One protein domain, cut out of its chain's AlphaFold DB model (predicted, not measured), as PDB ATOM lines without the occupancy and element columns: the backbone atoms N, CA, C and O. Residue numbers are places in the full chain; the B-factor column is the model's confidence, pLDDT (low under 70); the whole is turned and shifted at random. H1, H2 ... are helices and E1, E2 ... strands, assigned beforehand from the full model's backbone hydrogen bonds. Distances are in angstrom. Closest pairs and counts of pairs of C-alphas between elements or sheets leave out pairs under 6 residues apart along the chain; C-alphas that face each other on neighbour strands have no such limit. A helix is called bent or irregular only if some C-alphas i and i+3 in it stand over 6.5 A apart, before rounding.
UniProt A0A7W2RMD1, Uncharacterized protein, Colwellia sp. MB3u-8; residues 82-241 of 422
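This is residues 82 to 241 of the 422 residues of an uncharacterized protein of Colwellia sp. MB3u-8 (UniProt A0A7W2RMD1). Two long helices, the bent H2 and H6, make the length of an elongated body; H2b and H6 run side by side in opposite ways. At one end the small strand hairpin E1 E2 sits between H2a and H6, while farther along the helical hairpin H3 H4 packs crosswise on H2b and H5 packs crosswise on H6. The printed part has 160 residues with six named helices and two named strands, in the order E1 E2 H1 H2 H3 H4 H5 H6; the two strands form an antiparallel sheet, and the class is mostly helix. It is loose, with a radius of gyration of the C-alphas of 19.1 A, and spans 64 by 32 by 22 A.

E1, residues 85 to 87, begins at C-alpha 85 (78.585, 124.021, 72.399) and is 6.8 A long; E2, residues 94 to 96, is 6.5 A. H1 is residues 98 to 101, 5.0 A. H2, residues 107 to 146, was assigned as one helix by its hydrogen bonds but is bent: C-alphas 120 and 123 are 7.5 A apart. Its arms are H2a, residues 107 to 120, 20.1 A, and H2b, residues 123 to 146, 33.7 A, which has a kink of 25 degrees near residue 139. H3 is residues 153 to 165, 18.4 A; H4 residues 168 to 174, 10.1 A; H5 residues 180 to 190, 15.9 A. H6, residues 207 to 238, is 46.5 A long and ends at C-alpha 238 (74.292, 116.660, 63.224).

H2 is the hub, touching three helices, each through H2b. H2b touches H6 at a shallow tilt of 24 degrees, opposite ways, closest at the C-alphas of Ser 139 and Met 214, 5.8 A. With residues 133 to 144 alone H2b touches H3 at a steep tilt of 61 degrees, closest at Ala 136 and Met 159, C-alphas 4.9 A apart. With residues 126 to 136 alone it touches H4, closest at the C-alphas of Leu 133 and Ala 171, 5.8 A. H3 and H4 form a helical hairpin, closest at the C-alphas of Ile 162 and Ser 170, 5.2 A. H6 touches H5 with residues 215 to 222 alone, at a steep tilt of 54 degrees, closest at the C-alphas of Tyr 181 and Ala 218, 5.7 A. H2a and H6 are apart. The closest C-alphas of E2 and H2a are Leu 96 and Arg 114, 7.2 A, and those of E1 and H6 are Ile 87 and Leu 229, 7.5 A. In the antiparallel hairpin E1 E2, N 86 and O 95 are within hydrogen-bond range at 2.9 A, and N 95 and O 86 at 2.7 A. H1 is close to but not clearly touching H2a, closest at the C-alphas of Leu 101 and Val 110, 7.1 A. Every O i to N i+4 pair is within hydrogen-bond range in H2a, H2b, H3, H4, H5 and H6; H1 is too short for such a pair.

The C-alphas farthest apart, those of Val 104 and Leu 202, are 64.8 A apart. The printed part has no cut. The link from H5 to H6, residues 191 to 206, is long. The mean pLDDT of the printed part is 78.2, and it is under 70 in residues 82 to 84, 98 to 110, 194 to 207 and 237 to 241.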
ATOM      1  N   GLN A  82      77.524 125.465  66.606       63.03
ATOM      2  CA  GLN A  82      78.311 124.301  67.020       63.03
ATOM      3  C   GLN A  82      79.558 124.699  67.823       63.03
ATOM      4  O   GLN A  82      79.932 123.976  68.736       63.03
ATOM      5  N   GLN A  83      80.172 125.849  67.522       64.56
ATOM      6  CA  GLN A  83      81.297 126.406  68.289       64.56
ATOM      7  C   GLN A  83      80.873 126.815  69.705       64.56
ATOM      8  O   GLN A  83      81.613 126.591  70.657       64.56
ATOM      9  N   GLY A  84      79.640 127.306  69.849       62.69
ATOM     10  CA  GLY A  84      79.069 127.661  71.141       62.69
ATOM     11  C   GLY A  84      78.688 126.473  72.033       62.69
ATOM     12  O   GLY A  84      78.194 126.703  73.133       62.69
ATOM     13  N   ILE A  85      78.865 125.220  71.597       72.06
ATOM     14  CA  ILE A  85      78.585 124.021  72.399       72.06
ATOM     15  C   ILE A  85      79.911 123.338  72.741       72.06
ATOM     16  O   ILE A  85      80.515 122.673  71.900       72.06
ATOM     17  N   VAL A  86      80.343 123.468  73.993       77.12
ATOM     18  CA  VAL A  86      81.569 122.853  74.513       77.12
ATOM     19  C   VAL A  86      81.193 121.715  75.451       77.12
ATOM     20  O   VAL A  86      80.207 121.786  76.175       77.12
ATOM     21  N   ILE A  87      81.960 120.629  75.430       77.56
ATOM     22  CA  ILE A  87      81.765 119.517  76.358       77.56
ATOM     23  C   ILE A  87      82.898 119.575  77.370       77.56
ATOM     24  O   ILE A  87      84.061 119.410  76.997       77.56
ATOM     25  N   ASP A  88      82.563 119.796  78.635       79.88
ATOM     26  CA  ASP A  88      83.541 119.685  79.707       79.88
ATOM     27  C   ASP A  88      83.813 118.199  79.978       79.88
ATOM     28  O   ASP A  88      82.919 117.435  80.346       79.88
ATOM     29  N   LYS A  89      85.063 117.777  79.781       79.62
ATOM     30  CA  LYS A  89      85.502 116.394  80.001       79.62
ATOM     31  C   LYS A  89      85.506 116.018  81.483       79.62
ATOM     32  O   LYS A  89      85.295 114.848  81.814       79.62
ATOM     33  N   GLN A  90      85.719 116.993  82.369       83.44
ATOM     34  CA  GLN A  90      85.728 116.756  83.805       83.44
ATOM     35  C   GLN A  90      84.303 116.528  84.291       83.44
ATOM     36  O   GLN A  90      84.000 115.466  84.829       83.44
ATOM     37  N   THR A  91      83.387 117.460  84.031       78.94
ATOM     38  CA  THR A  91      82.012 117.323  84.526       78.94
ATOM     39  C   THR A  91      81.084 116.494  83.632       78.94
ATOM     40  O   THR A  91      79.960 116.187  84.046       78.94
ATOM     41  N   LEU A  92      81.532 116.119  82.426       76.75
ATOM     42  CA  LEU A  92      80.729 115.492  81.363       76.75
ATOM     43  C   LEU A  92      79.485 116.319  80.994       76.75
ATOM     44  O   LEU A  92      78.500 115.789  80.474       76.75
ATOM     45  N   ASN A  93      79.498 117.618  81.302       82.12
ATOM     46  CA  ASN A  93      78.410 118.523  80.976       82.12
ATOM     47  C   ASN A  93      78.590 119.082  79.571       82.12
ATOM     48  O   ASN A  93      79.689 119.423  79.143       82.12
ATOM     49  N   VAL A  94      77.465 119.218  78.875       77.19
ATOM     50  CA  VAL A  94      77.398 119.994  77.643       77.19
ATOM     51  C   VAL A  94      77.157 121.445  78.036       77.19
ATOM     52  O   VAL A  94      76.047 121.819  78.426       77.19
ATOM     53  N   GLU A  95      78.216 122.238  77.990       76.88
ATOM     54  CA  GLU A  95      78.201 123.665  78.264       76.88
ATOM     55  C   GLU A  95      77.836 124.440  77.000       76.88
ATOM     56  O   GLU A  95      78.353 124.218  75.906       76.88
ATOM     57  N   LEU A  96      76.893 125.360  77.162       75.19
ATOM     58  CA  LEU A  96      76.458 126.270  76.117       75.19
ATOM     59  C   LEU A  96      77.115 127.615  76.410       75.19
ATOM     60  O   LEU A  96      76.796 128.245  77.420       75.19
ATOM     61  N   LEU A  97      78.022 128.051  75.542       73.25
ATOM     62  CA  LEU A  97      78.622 129.379  75.582       73.25
ATOM     63  C   LEU A  97      77.547 130.400  75.206       73.25
ATOM     64  O   LEU A  97      77.397 130.795  74.048       73.25
ATOM     65  N   GLU A  98      76.769 130.818  76.203       65.88
ATOM     66  CA  GLU A  98      75.614 131.700  76.024       65.88
ATOM     67  C   GLU A  98      75.987 132.988  75.289       65.88
ATOM     68  O   GLU A  98      75.227 133.458  74.452       65.88
ATOM     69  N   TYR A  99      77.184 133.531  75.526       62.50
ATOM     70  CA  TYR A  99      77.668 134.719  74.823       62.50
ATOM     71  C   TYR A  99      77.786 134.521  73.302       62.50
ATOM     72  O   TYR A  99      77.482 135.437  72.538       62.50
ATOM     73  N   GLU A 100      78.216 133.346  72.843       60.78
ATOM     74  CA  GLU A 100      78.350 133.050  71.412       60.78
ATOM     75  C   GLU A 100      77.017 132.642  70.791       60.78
ATOM     76  O   GLU A 100      76.693 133.058  69.678       60.78
ATOM     77  N   LEU A 101      76.200 131.903  71.542       61.56
ATOM     78  CA  LEU A 101      74.895 131.427  71.092       61.56
ATOM     79  C   LEU A 101      73.850 132.542  71.037       61.56
ATOM     80  O   LEU A 101      73.070 132.588  70.086       61.56
ATOM     81  N   ASN A 102      73.878 133.491  71.976       62.84
ATOM     82  CA  ASN A 102      72.975 134.649  71.996       62.84
ATOM     83  C   ASN A 102      73.212 135.618  70.823       62.84
ATOM     84  O   ASN A 102      72.379 136.487  70.571       62.84
ATOM     85  N   LYS A 103      74.319 135.473  70.076       59.69
ATOM     86  CA  LYS A 103      74.534 136.192  68.805       59.69
ATOM     87  C   LYS A 103      73.652 135.654  67.676       59.69
ATOM     88  O   LYS A 103      73.424 136.361  66.697       59.69
ATOM     89  N   VAL A 104      73.200 134.403  67.784       55.25
ATOM     90  CA  VAL A 104      72.537 133.660  66.698       55.25
ATOM     91  C   VAL A 104      71.116 133.229  67.074       55.25
ATOM     92  O   VAL A 104      70.261 133.117  66.199       55.25
ATOM     93  N   ILE A 105      70.852 132.981  68.357       60.91
ATOM     94  CA  ILE A 105      69.634 132.335  68.853       60.91
ATOM     95  C   ILE A 105      69.047 133.141  70.014       60.91
ATOM     96  O   ILE A 105      69.765 133.805  70.761       60.91
ATOM     97  N   THR A 106      67.721 133.099  70.174       63.19
ATOM     98  CA  THR A 106      67.072 133.760  71.312       63.19
ATOM     99  C   THR A 106      67.398 133.048  72.635       63.19
ATOM    100  O   THR A 106      67.473 131.819  72.657       63.19
ATOM    101  N   PRO A 107      67.484 133.756  73.778       66.31
ATOM    102  CA  PRO A 107      67.759 133.117  75.073       66.31
ATOM    103  C   PRO A 107      66.804 131.955  75.406       66.31
ATOM    104  O   PRO A 107      67.211 130.926  75.933       66.31
ATOM    105  N   LYS A 108      65.528 132.063  75.000       68.56
ATOM    106  CA  LYS A 108      64.522 130.999  75.176       68.56
ATOM    107  C   LYS A 108      64.846 129.728  74.387       68.56
ATOM    108  O   LYS A 108      64.560 128.622  74.840       68.56
ATOM    109  N   GLU A 109      65.394 129.869  73.189       66.62
ATOM    110  CA  GLU A 109      65.789 128.740  72.348       66.62
ATOM    111  C   GLU A 109      67.115 128.125  72.812       66.62
ATOM    112  O   GLU A 109      67.267 126.904  72.731       66.62
ATOM    113  N   VAL A 110      68.022 128.927  73.384       69.44
ATOM    114  CA  VAL A 110      69.216 128.425  74.088       69.44
ATOM    115  C   VAL A 110      68.794 127.540  75.264       69.44
ATOM    116  O   VAL A 110      69.254 126.403  75.370       69.44
ATOM    117  N   ASP A 111      67.832 127.986  76.076       72.44
ATOM    118  CA  ASP A 111      67.282 127.191  77.182       72.44
ATOM    119  C   ASP A 111      66.596 125.900  76.715       72.44
ATOM    120  O   ASP A 111      66.723 124.847  77.348       72.44
ATOM    121  N   ASN A 112      65.865 125.949  75.599       74.88
ATOM    122  CA  ASN A 112      65.249 124.754  75.021       74.88
ATOM    123  C   ASN A 112      66.310 123.767  74.522       74.88
ATOM    124  O   ASN A 112      66.208 122.569  74.791       74.88
ATOM    125  N   THR A 113      67.349 124.269  73.858       72.25
ATOM    126  CA  THR A 113      68.485 123.468  73.382       72.25
ATOM    127  C   THR A 113      69.211 122.806  74.550       72.25
ATOM    128  O   THR A 113      69.444 121.596  74.518       72.25
ATOM    129  N   ARG A 114      69.463 123.562  75.629       78.56
ATOM    130  CA  ARG A 114      70.012 123.058  76.896       78.56
ATOM    131  C   ARG A 114      69.190 121.892  77.424       78.56
ATOM    132  O   ARG A 114      69.725 120.808  77.631       78.56
ATOM    133  N   LYS A 115      67.875 122.073  77.568       78.31
ATOM    134  CA  LYS A 115      66.972 121.031  78.082       78.31
ATOM    135  C   LYS A 115      66.979 119.769  77.219       78.31
ATOM    136  O   LYS A 115      66.975 118.667  77.765       78.31
ATOM    137  N   VAL A 116      66.994 119.911  75.894       79.19
ATOM    138  CA  VAL A 116      67.030 118.769  74.963       79.19
ATOM    139  C   VAL A 116      68.349 118.004  75.084       79.19
ATOM    140  O   VAL A 116      68.327 116.776  75.195       79.19
ATOM    141  N   LEU A 117      69.481 118.713  75.116       77.19
ATOM    142  CA  LEU A 117      70.808 118.116  75.279       77.19
ATOM    143  C   LEU A 117      70.940 117.398  76.625       77.19
ATOM    144  O   LEU A 117      71.303 116.221  76.655       77.19
ATOM    145  N   THR A 118      70.562 118.058  77.723       79.94
ATOM    146  CA  THR A 118      70.581 117.456  79.061       79.94
ATOM    147  C   THR A 118      69.710 116.206  79.110       79.94
ATOM    148  O   THR A 118      70.172 115.166  79.567       79.94
ATOM    149  N   LYS A 119      68.480 116.255  78.581       79.06
ATOM    150  CA  LYS A 119      67.570 115.101  78.586       79.06
ATOM    151  C   LYS A 119      68.104 113.921  77.771       79.06
ATOM    152  O   LYS A 119      67.860 112.775  78.134       79.06
ATOM    153  N   LYS A 120      68.790 114.183  76.657       79.06
ATOM    154  CA  LYS A 120      69.298 113.124  75.778       79.06
ATOM    155  C   LYS A 120      70.484 112.381  76.389       79.06
ATOM    156  O   LYS A 120      70.590 111.171  76.213       79.06
ATOM    157  N   PHE A 121      71.362 113.099  77.084       83.38
ATOM    158  CA  PHE A 121      72.618 112.542  77.585       83.38
ATOM    159  C   PHE A 121      72.645 112.289  79.095       83.38
ATOM    160  O   PHE A 121      73.617 111.707  79.567       83.38
ATOM    161  N   SER A 122      71.604 112.657  79.852       81.12
ATOM    162  CA  SER A 122      71.572 112.497  81.315       81.12
ATOM    163  C   SER A 122      71.769 111.050  81.767       81.12
ATOM    164  O   SER A 122      72.593 110.806  82.638       81.12
ATOM    165  N   ALA A 123      71.079 110.091  81.144       77.88
ATOM    166  CA  ALA A 123      71.187 108.677  81.512       77.88
ATOM    167  C   ALA A 123      72.586 108.103  81.221       77.88
ATOM    168  O   ALA A 123      73.149 107.370  82.030       77.88
ATOM    169  N   ALA A 124      73.174 108.475  80.077       81.00
ATOM    170  CA  ALA A 124      74.534 108.075  79.727       81.00
ATOM    171  C   ALA A 124      75.563 108.704  80.680       81.00
ATOM    172  O   ALA A 124      76.460 108.014  81.156       81.00
ATOM    173  N   LYS A 125      75.390 109.989  81.016       84.75
ATOM    174  CA  LYS A 125      76.222 110.696  81.994       84.75
ATOM    175  C   LYS A 125      76.161 110.021  83.366       84.75
ATOM    176  O   LYS A 125      77.201 109.755  83.954       84.75
ATOM    177  N   GLU A 126      74.965 109.730  83.871       84.12
ATOM    178  CA  GLU A 126      74.786 109.093  85.179       84.12
ATOM    179  C   GLU A 126      75.471 107.722  85.236       84.12
ATOM    180  O   GLU A 126      76.204 107.437  86.181       84.12
ATOM    181  N   SER A 127      75.325 106.915  84.179       84.94
ATOM    182  CA  SER A 127      76.017 105.628  84.060       84.94
ATOM    183  C   SER A 127      77.545 105.775  84.061       84.94
ATOM    184  O   SER A 127      78.236 104.989  84.710       84.94
ATOM    185  N   LEU A 128      78.091 106.797  83.391       87.19
ATOM    186  CA  LEU A 128      79.532 107.073  83.400       87.19
ATOM    187  C   LEU A 128      80.026 107.526  84.775       87.19
ATOM    188  O   LEU A 128      81.083 107.071  85.204       87.19
ATOM    189  N   LEU A 129      79.267 108.365  85.487       88.06
ATOM    190  CA  LEU A 129      79.612 108.795  86.847       88.06
ATOM    191  C   LEU A 129      79.570 107.631  87.846       88.06
ATOM    192  O   LEU A 129      80.449 107.523  88.700       88.06
ATOM    193  N   GLN A 130      78.603 106.719  87.710       87.56
ATOM    194  CA  GLN A 130      78.586 105.463  88.470       87.56
ATOM    195  C   GLN A 130      79.817 104.601  88.149       87.56
ATOM    196  O   GLN A 130      80.414 104.020  89.056       87.56
ATOM    197  N   GLY A 131      80.240 104.571  86.880       86.19
ATOM    198  CA  GLY A 131      81.490 103.945  86.450       86.19
ATOM    199  C   GLY A 131      82.724 104.554  87.123       86.19
ATOM    200  O   GLY A 131      83.530 103.819  87.691       86.19
ATOM    201  N   ARG A 132      82.832 105.891  87.167       89.75
ATOM    202  CA  ARG A 132      83.910 106.596  87.888       89.75
ATOM    203  C   ARG A 132      83.948 106.234  89.368       89.75
ATOM    204  O   ARG A 132      85.026 106.003  89.903       89.75
ATOM    205  N   LEU A 133      82.788 106.132  90.016       88.88
ATOM    206  CA  LEU A 133      82.685 105.739  91.423       88.88
ATOM    207  C   LEU A 133      83.130 104.284  91.647       88.88
ATOM    208  O   LEU A 133      83.822 103.999  92.622       88.88
ATOM    209  N   ALA A 134      82.780 103.366  90.742       87.75
ATOM    210  CA  ALA A 134      83.246 101.980  90.800       87.75
ATOM    211  C   ALA A 134      84.770 101.881  90.621       87.75
ATOM    212  O   ALA A 134      85.438 101.204  91.401       87.75
ATOM    213  N   VAL A 135      85.327 102.610  89.648       89.12
ATOM    214  CA  VAL A 135      86.780 102.687  89.442       89.12
ATOM    215  C   VAL A 135      87.467 103.294  90.662       89.12
ATOM    216  O   VAL A 135      88.488 102.766  91.092       89.12
ATOM    217  N   ALA A 136      86.913 104.359  91.243       89.06
ATOM    218  CA  ALA A 136      87.477 105.005  92.424       89.06
ATOM    219  C   ALA A 136      87.565 104.051  93.620       89.06
ATOM    220  O   ALA A 136      88.594 104.036  94.283       89.06
ATOM    221  N   LYS A 137      86.557 103.197  93.841       88.75
ATOM    222  CA  LYS A 137      86.583 102.175  94.905       88.75
ATOM    223  C   LYS A 137      87.743 101.195  94.754       88.75
ATOM    224  O   LYS A 137      88.515 101.018  95.688       88.75
ATOM    225  N   VAL A 138      87.891 100.601  93.569       87.88
ATOM    226  CA  VAL A 138      88.979  99.644  93.302       87.88
ATOM    227  C   VAL A 138      90.339 100.345  93.340       87.88
ATOM    228  O   VAL A 138      91.317  99.817  93.862       87.88
ATOM    229  N   SER A 139      90.401 101.574  92.829       88.19
ATOM    230  CA  SER A 139      91.634 102.363  92.809       88.19
ATOM    231  C   SER A 139      92.062 102.803  94.204       88.19
ATOM    232  O   SER A 139      93.255 102.829  94.477       88.19
ATOM    233  N   ASP A 140      91.129 103.131  95.094       89.06
ATOM    234  CA  ASP A 140      91.442 103.478  96.479       89.06
ATOM    235  C   ASP A 140      91.985 102.262  97.247       89.06
ATOM    236  O   ASP A 140      93.026 102.358  97.901       89.06
ATOM    237  N   GLU A 141      91.388 101.080  97.066       85.31
ATOM    238  CA  GLU A 141      91.922  99.835  97.634       85.31
ATOM    239  C   GLU A 141      93.386  99.601  97.216       85.31
ATOM    240  O   GLU A 141      94.262  99.321  98.039       85.31
ATOM    241  N   VAL A 142      93.701  99.788  95.935       83.94
ATOM    242  CA  VAL A 142      95.060  99.565  95.427       83.94
ATOM    243  C   VAL A 142      96.016 100.689  95.826       83.94
ATOM    244  O   VAL A 142      97.066 100.435  96.424       83.94
ATOM    245  N   LEU A 143      95.689 101.938  95.498       85.44
ATOM    246  CA  LEU A 143      96.593 103.079  95.642       85.44
ATOM    247  C   LEU A 143      96.766 103.489  97.110       85.44
ATOM    248  O   LEU A 143      97.886 103.789  97.540       85.44
ATOM    249  N   THR A 144      95.688 103.474  97.894       84.25
ATOM    250  CA  THR A 144      95.714 103.874  99.305       84.25
ATOM    251  C   THR A 144      96.082 102.707 100.209       84.25
ATOM    252  O   THR A 144      97.029 102.831 100.991       84.25
ATOM    253  N   HIS A 145      95.382 101.573 100.107       79.81
ATOM    254  CA  HIS A 145      95.544 100.487 101.079       79.81
ATOM    255  C   HIS A 145      96.723  99.558 100.760       79.81
ATOM    256  O   HIS A 145      97.477  99.214 101.674       79.81
ATOM    257  N   ARG A 146      96.947  99.203  99.487       76.56
ATOM    258  CA  ARG A 146      98.023  98.267  99.088       76.56
ATOM    259  C   ARG A 146      99.354  98.948  98.758       76.56
ATOM    260  O   ARG A 146     100.416  98.389  99.043       76.56
ATOM    261  N   LEU A 147      99.324 100.152  98.188       76.69
ATOM    262  CA  LEU A 147     100.520 100.929  97.822       76.69
ATOM    263  C   LEU A 147     100.835 102.064  98.811       76.69
ATOM    264  O   LEU A 147     101.851 102.750  98.670       76.69
ATOM    265  N   GLY A 148     100.000 102.257  99.836       72.81
ATOM    266  CA  GLY A 148     100.259 103.195 100.930       72.81
ATOM    267  C   GLY A 148     100.392 104.652 100.482       72.81
ATOM    268  O   GLY A 148     101.186 105.385 101.071       72.81
ATOM    269  N   LYS A 149      99.688 105.055  99.414       78.12
ATOM    270  CA  LYS A 149      99.774 106.381  98.771       78.12
ATOM    271  C   LYS A 149     101.177 106.762  98.266       78.12
ATOM    272  O   LYS A 149     101.419 107.926  97.964       78.12
ATOM    273  N   LYS A 150     102.114 105.811  98.155       77.00
ATOM    274  CA  LYS A 150     103.461 106.077  97.612       77.00
ATOM    275  C   LYS A 150     103.456 106.248  96.095       77.00
ATOM    276  O   LYS A 150     104.319 106.925  95.549       77.00
ATOM    277  N   TYR A 151     102.496 105.616  95.431       78.06
ATOM    278  CA  TYR A 151     102.336 105.627  93.989       78.06
ATOM    279  C   TYR A 151     101.107 106.466  93.620       78.06
ATOM    280  O   TYR A 151     100.023 106.216  94.141       78.06
ATOM    281  N   LEU A 152     101.297 107.473  92.757       83.81
ATOM    282  CA  LEU A 152     100.278 108.458  92.363       83.81
ATOM    283  C   LEU A 152      99.532 109.085  93.567       83.81
ATOM    284  O   LEU A 152      98.314 108.940  93.678       83.81
ATOM    285  N   PRO A 153     100.233 109.791  94.478       84.75
ATOM    286  CA  PRO A 153      99.663 110.269  95.745       84.75
ATOM    287  C   PRO A 153      98.453 111.195  95.566       84.75
ATOM    288  O   PRO A 153      97.496 111.113  96.335       84.75
ATOM    289  N   GLU A 154      98.468 112.048  94.540       86.38
ATOM    290  CA  GLU A 154      97.367 112.968  94.229       86.38
ATOM    291  C   GLU A 154      96.116 112.216  93.761       86.38
ATOM    292  O   GLU A 154      95.012 112.481  94.235       86.38
ATOM    293  N   VAL A 155      96.295 111.217  92.892       88.38
ATOM    294  CA  VAL A 155      95.212 110.342  92.425       88.38
ATOM    295  C   VAL A 155      94.667 109.519  93.586       88.38
ATOM    296  O   VAL A 155      93.456 109.452  93.758       88.38
ATOM    297  N   ALA A 156      95.534 108.936  94.416       86.56
ATOM    298  CA  ALA A 156      95.126 108.176  95.596       86.56
ATOM    299  C   ALA A 156      94.285 109.036  96.556       86.56
ATOM    300  O   ALA A 156      93.243 108.600  97.042       86.56
ATOM    301  N   GLY A 157      94.702 110.288  96.787       86.75
ATOM    302  CA  GLY A 157      93.938 111.260  97.567       86.75
ATOM    303  C   GLY A 157      92.567 111.563  96.958       86.75
ATOM    304  O   GLY A 157      91.568 111.532  97.671       86.75
ATOM    305  N   ALA A 158      92.505 111.795  95.647       87.81
ATOM    306  CA  ALA A 158      91.247 112.043  94.946       87.81
ATOM    307  C   ALA A 158      90.291 110.837  95.002       87.81
ATOM    308  O   ALA A 158      89.108 111.016  95.281       87.81
ATOM    309  N   MET A 159      90.792 109.613  94.796       91.19
ATOM    310  CA  MET A 159      89.972 108.397  94.854       91.19
ATOM    311  C   MET A 159      89.419 108.156  96.262       91.19
ATOM    312  O   MET A 159      88.218 107.939  96.393       91.19
ATOM    313  N   SER A 160      90.248 108.304  97.301       88.75
ATOM    314  CA  SER A 160      89.819 108.239  98.708       88.75
ATOM    315  C   SER A 160      88.697 109.243  98.995       88.75
ATOM    316  O   SER A 160      87.653 108.861  99.509       88.75
ATOM    317  N   LEU A 161      88.835 110.502  98.560       89.12
ATOM    318  CA  LEU A 161      87.798 111.524  98.758       89.12
ATOM    319  C   LEU A 161      86.483 111.218  98.019       89.12
ATOM    320  O   LEU A 161      85.409 111.580  98.501       89.12
ATOM    321  N   ILE A 162      86.541 110.578  96.849       89.44
ATOM    322  CA  ILE A 162      85.339 110.139  96.117       89.44
ATOM    323  C   ILE A 162      84.663 108.985  96.859       89.44
ATOM    324  O   ILE A 162      83.435 108.957  96.992       89.44
ATOM    325  N   VAL A 163      85.461 108.029  97.336       89.62
ATOM    326  CA  VAL A 163      84.971 106.864  98.071       89.62
ATOM    327  C   VAL A 163      84.331 107.301  99.383       89.62
ATOM    328  O   VAL A 163      83.189 106.918  99.611       89.62
ATOM    329  N   ASP A 164      84.983 108.162 100.164       88.81
ATOM    330  CA  ASP A 164      84.507 108.629 101.474       88.81
ATOM    331  C   ASP A 164      83.182 109.403 101.391       88.81
ATOM    332  O   ASP A 164      82.328 109.295 102.271       88.81
ATOM    333  N   ASN A 165      82.976 110.173 100.319       87.12
ATOM    334  CA  ASN A 165      81.767 110.983 100.144       87.12
ATOM    335  C   ASN A 165      80.577 110.208  99.554       87.12
ATOM    336  O   ASN A 165      79.450 110.701  99.603       87.12
ATOM    337  N   HIS A 166      80.808 109.030  98.962       81.12
ATOM    338  CA  HIS A 166      79.787 108.172  98.337       81.12
ATOM    339  C   HIS A 166      78.828 108.873  97.347       81.12
ATOM    340  O   HIS A 166      77.741 108.364  97.064       81.12
ATOM    341  N   SER A 167      79.208 110.026  96.786       84.69
ATOM    342  CA  SER A 167      78.322 110.851  95.960       84.69
ATOM    343  C   SER A 167      78.768 110.885  94.499       84.69
ATOM    344  O   SER A 167      79.957 110.972  94.190       84.69
ATOM    345  N   LEU A 168      77.808 110.882  93.570       85.19
ATOM    346  CA  LEU A 168      78.101 111.058  92.140       85.19
ATOM    347  C   LEU A 168      78.710 112.436  91.841       85.19
ATOM    348  O   LEU A 168      79.479 112.577  90.896       85.19
ATOM    349  N   GLU A 169      78.394 113.439  92.658       86.50
ATOM    350  CA  GLU A 169      78.949 114.786  92.540       86.50
ATOM    351  C   GLU A 169      80.452 114.812  92.849       86.50
ATOM    352  O   GLU A 169      81.219 115.419  92.100       86.50
ATOM    353  N   SER A 170      80.897 114.066  93.867       85.88
ATOM    354  CA  SER A 170      82.328 113.915  94.155       85.88
ATOM    355  C   SER A 170      83.065 113.222  93.002       85.88
ATOM    356  O   SER A 170      84.109 113.704  92.566       85.88
ATOM    357  N   ALA A 171      82.481 112.171  92.411       85.19
ATOM    358  CA  ALA A 171      83.032 111.506  91.228       85.19
ATOM    359  C   ALA A 171      83.034 112.408  89.976       85.19
ATOM    360  O   ALA A 171      83.876 112.252  89.091       85.19
ATOM    361  N   GLN A 172      82.107 113.363  89.884       88.62
ATOM    362  CA  GLN A 172      82.067 114.343  88.799       88.62
ATOM    363  C   GLN A 172      83.169 115.402  88.946       88.62
ATOM    364  O   GLN A 172      83.757 115.801  87.946       88.62
ATOM    365  N   GLN A 173      83.441 115.873  90.165       88.38
ATOM    366  CA  GLN A 173      84.373 116.981  90.403       88.38
ATOM    367  C   GLN A 173      85.820 116.521  90.600       88.38
ATOM    368  O   GLN A 173      86.736 117.177  90.109       88.38
ATOM    369  N   LEU A 174      86.034 115.402  91.294       88.19
ATOM    370  CA  LEU A 174      87.353 115.003  91.799       88.19
ATOM    371  C   LEU A 174      88.030 113.905  90.972       88.19
ATOM    372  O   LEU A 174      89.230 113.694  91.119       88.19
ATOM    373  N   TYR A 175      87.297 113.187  90.114       88.56
ATOM    374  CA  TYR A 175      87.872 112.068  89.364       88.56
ATOM    375  C   TYR A 175      88.907 112.566  88.339       88.56
ATOM    376  O   TYR A 175      88.559 113.399  87.503       88.56
ATOM    377  N   PRO A 176      90.153 112.063  88.339       87.69
ATOM    378  CA  PRO A 176      91.207 112.539  87.439       87.69
ATOM    379  C   PRO A 176      91.067 111.972  86.009       87.69
ATOM    380  O   PRO A 176      91.887 111.170  85.558       87.69
ATOM    381  N   ALA A 177      90.026 112.397  85.284       81.75
ATOM    382  CA  ALA A 177      89.600 111.822  84.002       81.75
ATOM    383  C   ALA A 177      90.666 111.875  82.890       81.75
ATOM    384  O   ALA A 177      90.802 110.927  82.113       81.75
ATOM    385  N   GLU A 178      91.445 112.959  82.818       82.31
ATOM    386  CA  GLU A 178      92.462 113.136  81.771       82.31
ATOM    387  C   GLU A 178      93.802 112.463  82.088       82.31
ATOM    388  O   GLU A 178      94.557 112.168  81.167       82.31
ATOM    389  N   MET A 179      94.106 112.203  83.363       86.19
ATOM    390  CA  MET A 179      95.451 111.788  83.788       86.19
ATOM    391  C   MET A 179      95.521 110.344  84.278       86.19
ATOM    392  O   MET A 179      96.542 109.688  84.089       86.19
ATOM    393  N   PHE A 180      94.453 109.818  84.884       89.56
ATOM    394  CA  PHE A 180      94.536 108.556  85.617       89.56
ATOM    395  C   PHE A 180      94.932 107.361  84.748       89.56
ATOM    396  O   PHE A 180      95.921 106.687  85.028       89.56
ATOM    397  N   TYR A 181      94.183 107.111  83.672       90.94
ATOM    398  CA  TYR A 181      94.477 105.999  82.773       90.94
ATOM    399  C   TYR A 181      95.826 106.158  82.045       90.94
ATOM    400  O   TYR A 181      96.588 105.191  82.047       90.94
ATOM    401  N   PRO A 182      96.180 107.330  81.473       89.62
ATOM    402  CA  PRO A 182      97.500 107.532  80.874       89.62
ATOM    403  C   PRO A 182      98.665 107.197  81.813       89.62
ATOM    404  O   PRO A 182      99.558 106.455  81.412       89.62
ATOM    405  N   LEU A 183      98.612 107.642  83.075       87.88
ATOM    406  CA  LEU A 183      99.650 107.359  84.075       87.88
ATOM    407  C   LEU A 183      99.758 105.858  84.408       87.88
ATOM    408  O   LEU A 183     100.855 105.321  84.576       87.88
ATOM    409  N   LEU A 184      98.627 105.148  84.470       86.62
ATOM    410  CA  LEU A 184      98.627 103.690  84.637       86.62
ATOM    411  C   LEU A 184      99.149 102.952  83.394       86.62
ATOM    412  O   LEU A 184      99.810 101.922  83.507       86.62
ATOM    413  N   ASN A 185      98.855 103.456  82.197       88.25
ATOM    414  CA  ASN A 185      99.314 102.845  80.956       88.25
ATOM    415  C   ASN A 185     100.832 103.008  80.777       88.25
ATOM    416  O   ASN A 185     101.507 102.048  80.407       88.25
ATOM    417  N   GLU A 186     101.389 104.183  81.088       86.56
ATOM    418  CA  GLU A 186     102.838 104.427  81.032       86.56
ATOM    419  C   GLU A 186     103.625 103.473  81.935       86.56
ATOM    420  O   GLU A 186     104.641 102.917  81.519       86.56
ATOM    421  N   THR A 187     103.131 103.212  83.144       83.31
ATOM    422  CA  THR A 187     103.801 102.303  84.084       83.31
ATOM    423  C   THR A 187     103.773 100.845  83.651       83.31
ATOM    424  O   THR A 187     104.760 100.134  83.843       83.31
ATOM    425  N   ILE A 188     102.707 100.399  82.985       83.75
ATOM    426  CA  ILE A 188     102.662  99.056  82.387       83.75
ATOM    427  C   ILE A 188     103.599  98.955  81.180       83.75
ATOM    428  O   ILE A 188     104.314  97.959  81.046       83.75
ATOM    429  N   VAL A 189     103.629  99.974  80.314       84.56
ATOM    430  CA  VAL A 189     104.502 100.003  79.126       84.56
ATOM    431  C   VAL A 189     105.980  99.994  79.525       84.56
ATOM    432  O   VAL A 189     106.759  99.224  78.960       84.56
ATOM    433  N   ASN A 190     106.349 100.782  80.535       84.06
ATOM    434  CA  ASN A 190     107.726 100.881  81.025       84.06
ATOM    435  C   ASN A 190     108.123  99.731  81.965       84.06
ATOM    436  O   ASN A 190     109.294  99.602  82.306       84.06
ATOM    437  N   ARG A 191     107.175  98.854  82.336       75.19
ATOM    438  CA  ARG A 191     107.351  97.768  83.321       75.19
ATOM    439  C   ARG A 191     107.804  98.255  84.705       75.19
ATOM    440  O   ARG A 191     108.362  97.478  85.476       75.19
ATOM    441  N   ASP A 192     107.492  99.502  85.038       74.88
ATOM    442  CA  ASP A 192     107.820 100.143  86.313       74.88
ATOM    443  C   ASP A 192     106.676  99.952  87.316       74.88
ATOM    444  O   ASP A 192     106.063 100.905  87.805       74.88
ATOM    445  N   LEU A 193     106.340  98.690  87.600       71.31
ATOM    446  CA  LEU A 193     105.321  98.377  88.598       71.31
ATOM    447  C   LEU A 193     105.853  98.723  89.998       71.31
ATOM    448  O   LEU A 193     106.916  98.227  90.386       71.31
ATOM    449  N   PRO A 194     105.134  99.544  90.783       69.25
ATOM    450  CA  PRO A 194     105.561  99.872  92.131       69.25
ATOM    451  C   PRO A 194     105.555  98.607  93.006       69.25
ATOM    452  O   PRO A 194     104.639  97.785  92.896       69.25
ATOM    453  N   PRO A 195     106.543  98.436  93.903       65.50
ATOM    454  CA  PRO A 195     106.548  97.316  94.831       65.50
ATOM    455  C   PRO A 195     105.322  97.407  95.748       65.50
ATOM    456  O   PRO A 195     105.114  98.409  96.438       65.50
ATOM    457  N   LEU A 196     104.502  96.356  95.741       66.56
ATOM    458  CA  LEU A 196     103.356  96.215  96.640       66.56
ATOM    459  C   LEU A 196     103.857  96.164  98.086       66.56
ATOM    460  O   LEU A 196     104.889  95.557  98.363       66.56
ATOM    461  N   THR A 197     103.157  96.819  99.015       61.94
ATOM    462  CA  THR A 197     103.579  96.789 100.422       61.94
ATOM    463  C   THR A 197     103.232  95.450 101.079       61.94
ATOM    464  O   THR A 197     102.183  94.870 100.803       61.94
ATOM    465  N   ASP A 198     104.069  95.002 102.022       53.78
ATOM    466  CA  ASP A 198     103.902  93.744 102.781       53.78
ATOM    467  C   ASP A 198     102.637  93.695 103.670       53.78
ATOM    468  O   ASP A 198     102.381  92.706 104.352       53.78
ATOM    469  N   LYS A 199     101.818  94.758 103.678       54.78
ATOM    470  CA  LYS A 199     100.549  94.832 104.420       54.78
ATOM    471  C   LYS A 199      99.415  93.999 103.806       54.78
ATOM    472  O   LYS A 199      98.319  94.011 104.361       54.78
ATOM    473  N   ALA A 200      99.661  93.268 102.717       50.81
ATOM    474  CA  ALA A 200      98.738  92.280 102.153       50.81
ATOM    475  C   ALA A 200      98.626  91.046 103.080       50.81
ATOM    476  O   ALA A 200      99.141  89.965 102.803       50.81
ATOM    477  N   LEU A 201      98.008  91.241 104.243       47.41
ATOM    478  CA  LEU A 201      97.766  90.213 105.246       47.41
ATOM    479  C   LEU A 201      96.581  89.333 104.826       47.41
ATOM    480  O   LEU A 201      95.445  89.785 104.832       47.41
ATOM    481  N   LEU A 202      96.892  88.056 104.580       48.78
ATOM    482  CA  LEU A 202      96.057  86.872 104.831       48.78
ATOM    483  C   LEU A 202      94.716  86.791 104.058       48.78
ATOM    484  O   LEU A 202      93.704  87.322 104.494       48.78
ATOM    485  N   ASN A 203      94.708  85.962 103.002       50.06
ATOM    486  CA  ASN A 203      93.548  85.416 102.258       50.06
ATOM    487  C   ASN A 203      92.947  86.200 101.073       50.06
ATOM    488  O   ASN A 203      91.902  85.789 100.571       50.06
ATOM    489  N   GLU A 204      93.597  87.229 100.537       54.62
ATOM    490  CA  GLU A 204      93.070  87.968  99.377       54.62
ATOM    491  C   GLU A 204      93.918  87.782  98.108       54.62
ATOM    492  O   GLU A 204      95.101  87.447  98.185       54.62
ATOM    493  N   GLN A 205      93.280  87.964  96.942       58.25
ATOM    494  CA  GLN A 205      93.866  87.898  95.593       58.25
ATOM    495  C   GLN A 205      95.258  88.541  95.524       58.25
ATOM    496  O   GLN A 205      95.542  89.533  96.213       58.25
ATOM    497  N   SER A 206      96.133  87.987  94.673       65.25
ATOM    498  CA  SER A 206      97.512  88.472  94.563       65.25
ATOM    499  C   SER A 206      97.515  89.976  94.251       65.25
ATOM    500  O   SER A 206      96.715  90.460  93.454       65.25
ATOM    501  N   GLY A 207      98.389  90.769  94.881       64.50
ATOM    502  CA  GLY A 207      98.373  92.228  94.669       64.50
ATOM    503  C   GLY A 207      98.622  92.642  93.209       64.50
ATOM    504  O   GLY A 207      98.234  93.735  92.804       64.50
ATOM    505  N   THR A 208      99.199  91.747  92.404       71.56
ATOM    506  CA  THR A 208      99.307  91.859  90.946       71.56
ATOM    507  C   THR A 208      97.968  91.692  90.224       71.56
ATOM    508  O   THR A 208      97.712  92.424  89.273       71.56
ATOM    509  N   GLU A 209      97.098  90.779  90.669       73.62
ATOM    510  CA  GLU A 209      95.749  90.608  90.108       73.62
ATOM    511  C   GLU A 209      94.892  91.853  90.342       73.62
ATOM    512  O   GLU A 209      94.242  92.325  89.413       73.62
ATOM    513  N   ILE A 210      94.953  92.442  91.538       74.94
ATOM    514  CA  ILE A 210      94.122  93.607  91.885       74.94
ATOM    515  C   ILE A 210      94.639  94.886  91.212       74.94
ATOM    516  O   ILE A 210      93.852  95.713  90.749       74.94
ATOM    517  N   PHE A 211      95.958  95.035  91.046       81.62
ATOM    518  CA  PHE A 211      96.496  96.104  90.200       81.62
ATOM    519  C   PHE A 211      96.033  95.956  88.741       81.62
ATOM    520  O   PHE A 211      95.645  96.941  88.107       81.62
ATOM    521  N   GLN A 212      96.035  94.728  88.212       82.25
ATOM    522  CA  GLN A 212      95.553  94.449  86.862       82.25
ATOM    523  C   GLN A 212      94.051  94.734  86.731       82.25
ATOM    524  O   GLN A 212      93.626  95.314  85.732       82.25
ATOM    525  N   GLU A 213      93.254  94.392  87.742       83.06
ATOM    526  CA  GLU A 213      91.830  94.720  87.802       83.06
ATOM    527  C   GLU A 213      91.606  96.238  87.764       83.06
ATOM    528  O   GLU A 213      90.903  96.726  86.873       83.06
ATOM    529  N   MET A 214      92.287  96.999  88.630       87.81
ATOM    530  CA  MET A 214      92.257  98.467  88.619       87.81
ATOM    531  C   MET A 214      92.599  99.025  87.233       87.81
ATOM    532  O   MET A 214      91.869  99.873  86.713       87.81
ATOM    533  N   TYR A 215      93.672  98.534  86.606       88.44
ATOM    534  CA  TYR A 215      94.068  98.966  85.268       88.44
ATOM    535  C   TYR A 215      92.986  98.680  84.221       88.44
ATOM    536  O   TYR A 215      92.631  99.564  83.438       88.44
ATOM    537  N   THR A 216      92.428  97.466  84.209       87.50
ATOM    538  CA  THR A 216      91.382  97.094  83.242       87.50
ATOM    539  C   THR A 216      90.115  97.931  83.408       87.50
ATOM    540  O   THR A 216      89.543  98.367  82.408       87.50
ATOM    541  N   LEU A 217      89.716  98.225  84.648       88.19
ATOM    542  CA  LEU A 217      88.568  99.079  84.941       88.19
ATOM    543  C   LEU A 217      88.826 100.538  84.553       88.19
ATOM    544  O   LEU A 217      87.972 101.156  83.918       88.19
ATOM    545  N   ALA A 218      90.010 101.076  84.859       88.12
ATOM    546  CA  ALA A 218      90.402 102.427  84.460       88.12
ATOM    547  C   ALA A 218      90.443 102.581  82.930       88.12
ATOM    548  O   ALA A 218      89.943 103.571  82.394       88.12
ATOM    549  N   LYS A 219      90.966 101.574  82.219       90.25
ATOM    550  CA  LYS A 219      90.975 101.525  80.753       90.25
ATOM    551  C   LYS A 219      89.566 101.534  80.173       90.25
ATOM    552  O   LYS A 219      89.249 102.362  79.322       90.25
ATOM    553  N   LEU A 220      88.719 100.626  80.647       88.81
ATOM    554  CA  LEU A 220      87.348 100.484  80.167       88.81
ATOM    555  C   LEU A 220      86.526 101.752  80.435       88.81
ATOM    556  O   LEU A 220      85.733 102.162  79.587       88.81
ATOM    557  N   GLN A 221      86.736 102.400  81.582       88.88
ATOM    558  CA  GLN A 221      86.109 103.683  81.886       88.88
ATOM    559  C   GLN A 221      86.586 104.784  80.932       88.88
ATOM    560  O   GLN A 221      85.757 105.497  80.367       88.88
ATOM    561  N   HIS A 222      87.897 104.886  80.696       89.19
ATOM    562  CA  HIS A 222      88.457 105.864  79.765       89.19
ATOM    563  C   HIS A 222      87.902 105.683  78.342       89.19
ATOM    564  O   HIS A 222      87.450 106.647  77.726       89.19
ATOM    565  N   GLU A 223      87.851 104.450  77.831       86.88
ATOM    566  CA  GLU A 223      87.287 104.148  76.507       86.88
ATOM    567  C   GLU A 223      85.799 104.522  76.407       86.88
ATOM    568  O   GLU A 223      85.367 105.104  75.409       86.88
ATOM    569  N   ARG A 224      85.006 104.244  77.451       85.75
ATOM    570  CA  ARG A 224      83.585 104.626  77.502       85.75
ATOM    571  C   ARG A 224      83.384 106.139  77.510       85.75
ATOM    572  O   ARG A 224      82.479 106.625  76.830       85.75
ATOM    573  N   GLU A 225      84.220 106.878  78.232       86.00
ATOM    574  CA  GLU A 225      84.179 108.343  78.239       86.00
ATOM    575  C   GLU A 225      84.549 108.920  76.868       86.00
ATOM    576  O   GLU A 225      83.828 109.780  76.359       86.00
ATOM    577  N   GLN A 226      85.580 108.388  76.201       86.00
ATOM    578  CA  GLN A 226      85.931 108.802  74.834       86.00
ATOM    579  C   GLN A 226      84.799 108.525  73.834       86.00
ATOM    580  O   GLN A 226      84.476 109.378  73.002       86.00
ATOM    581  N   LEU A 227      84.147 107.361  73.931       83.75
ATOM    582  CA  LEU A 227      82.988 107.028  73.097       83.75
ATOM    583  C   LEU A 227      81.818 107.985  73.336       83.75
ATOM    584  O   LEU A 227      81.179 108.419  72.376       83.75
ATOM    585  N   TYR A 228      81.549 108.343  74.590       84.06
ATOM    586  CA  TYR A 228      80.525 109.325  74.931       84.06
ATOM    587  C   TYR A 228      80.840 110.702  74.340       84.06
ATOM    588  O   TYR A 228      79.992 111.274  73.653       84.06
ATOM    589  N   LEU A 229      82.067 111.203  74.518       83.75
ATOM    590  CA  LEU A 229      82.496 112.487  73.953       83.75
ATOM    591  C   LEU A 229      82.342 112.507  72.426       83.75
ATOM    592  O   LEU A 229      81.796 113.462  71.870       83.75
ATOM    593  N   ALA A 230      82.734 111.425  71.750       79.81
ATOM    594  CA  ALA A 230      82.563 111.286  70.307       79.81
ATOM    595  C   ALA A 230      81.080 111.265  69.887       79.81
ATOM    596  O   ALA A 230      80.708 111.890  68.894       79.81
ATOM    597  N   GLN A 231      80.208 110.584  70.638       78.50
ATOM    598  CA  GLN A 231      78.765 110.553  70.365       78.50
ATOM    599  C   GLN A 231      78.106 111.922  70.546       78.50
ATOM    600  O   GLN A 231      77.282 112.318  69.715       78.50
ATOM    601  N   VAL A 232      78.472 112.655  71.600       78.94
ATOM    602  CA  VAL A 232      77.973 114.015  71.832       78.94
ATOM    603  C   VAL A 232      78.462 114.941  70.717       78.94
ATOM    604  O   VAL A 232      77.639 115.625  70.110       78.94
ATOM    605  N   ALA A 233      79.749 114.895  70.364       75.62
ATOM    606  CA  ALA A 233      80.306 115.685  69.266       75.62
ATOM    607  C   ALA A 233      79.618 115.378  67.924       75.62
ATOM    608  O   ALA A 233      79.218 116.290  67.202       75.62
ATOM    609  N   ASN A 234      79.390 114.100  67.610       75.81
ATOM    610  CA  ASN A 234      78.655 113.695  66.409       75.81
ATOM    611  C   ASN A 234      77.215 114.217  66.406       75.81
ATOM    612  O   ASN A 234      76.710 114.637  65.363       75.81
ATOM    613  N   TYR A 235      76.552 114.226  67.563       73.00
ATOM    614  CA  TYR A 235      75.204 114.765  67.677       73.00
ATOM    615  C   TYR A 235      75.172 116.285  67.498       73.00
ATOM    616  O   TYR A 235      74.342 116.772  66.731       73.00
ATOM    617  N   VAL A 236      76.103 117.020  68.111       72.19
ATOM    618  CA  VAL A 236      76.269 118.470  67.904       72.19
ATOM    619  C   VAL A 236      76.533 118.774  66.425       72.19
ATOM    620  O   VAL A 236      75.867 119.622  65.837       72.19
ATOM    621  N   ASN A 237      77.398 117.995  65.775       66.94
ATOM    622  CA  ASN A 237      77.688 118.119  64.343       66.94
ATOM    623  C   ASN A 237      76.490 117.780  63.439       66.94
ATOM    624  O   ASN A 237      76.436 118.229  62.291       66.94
ATOM    625  N   SER A 238      75.540 116.978  63.930       67.50
ATOM    626  CA  SER A 238      74.292 116.660  63.224       67.50
ATOM    627  C   SER A 238      73.206 117.725  63.396       67.50
ATOM    628  O   SER A 238      72.239 117.730  62.633       67.50
ATOM    629  N   MET A 239      73.351 118.632  64.371       64.25
ATOM    630  CA  MET A 239      72.419 119.743  64.533       64.25
ATOM    631  C   MET A 239      72.573 120.711  63.362       64.25
ATOM    632  O   MET A 239      73.659 121.227  63.094       64.25
ATOM    633  N   GLN A 240      71.471 120.940  62.652       53.12
ATOM    634  CA  GLN A 240      71.414 121.922  61.578       53.12
ATOM    635  C   GLN A 240      71.390 123.327  62.179       53.12
ATOM    636  O   GLN A 240      70.669 123.585  63.143       53.12
ATOM    637  N   ALA A 241      72.167 124.241  61.602       53.19
ATOM    638  CA  ALA A 241      72.080 125.648  61.952       53.19
ATOM    639  C   ALA A 241      70.724 126.227  61.517       53.19
ATOM    640  O   ALA A 241      70.133 125.803  60.520       53.19
TER     641      ALA A 241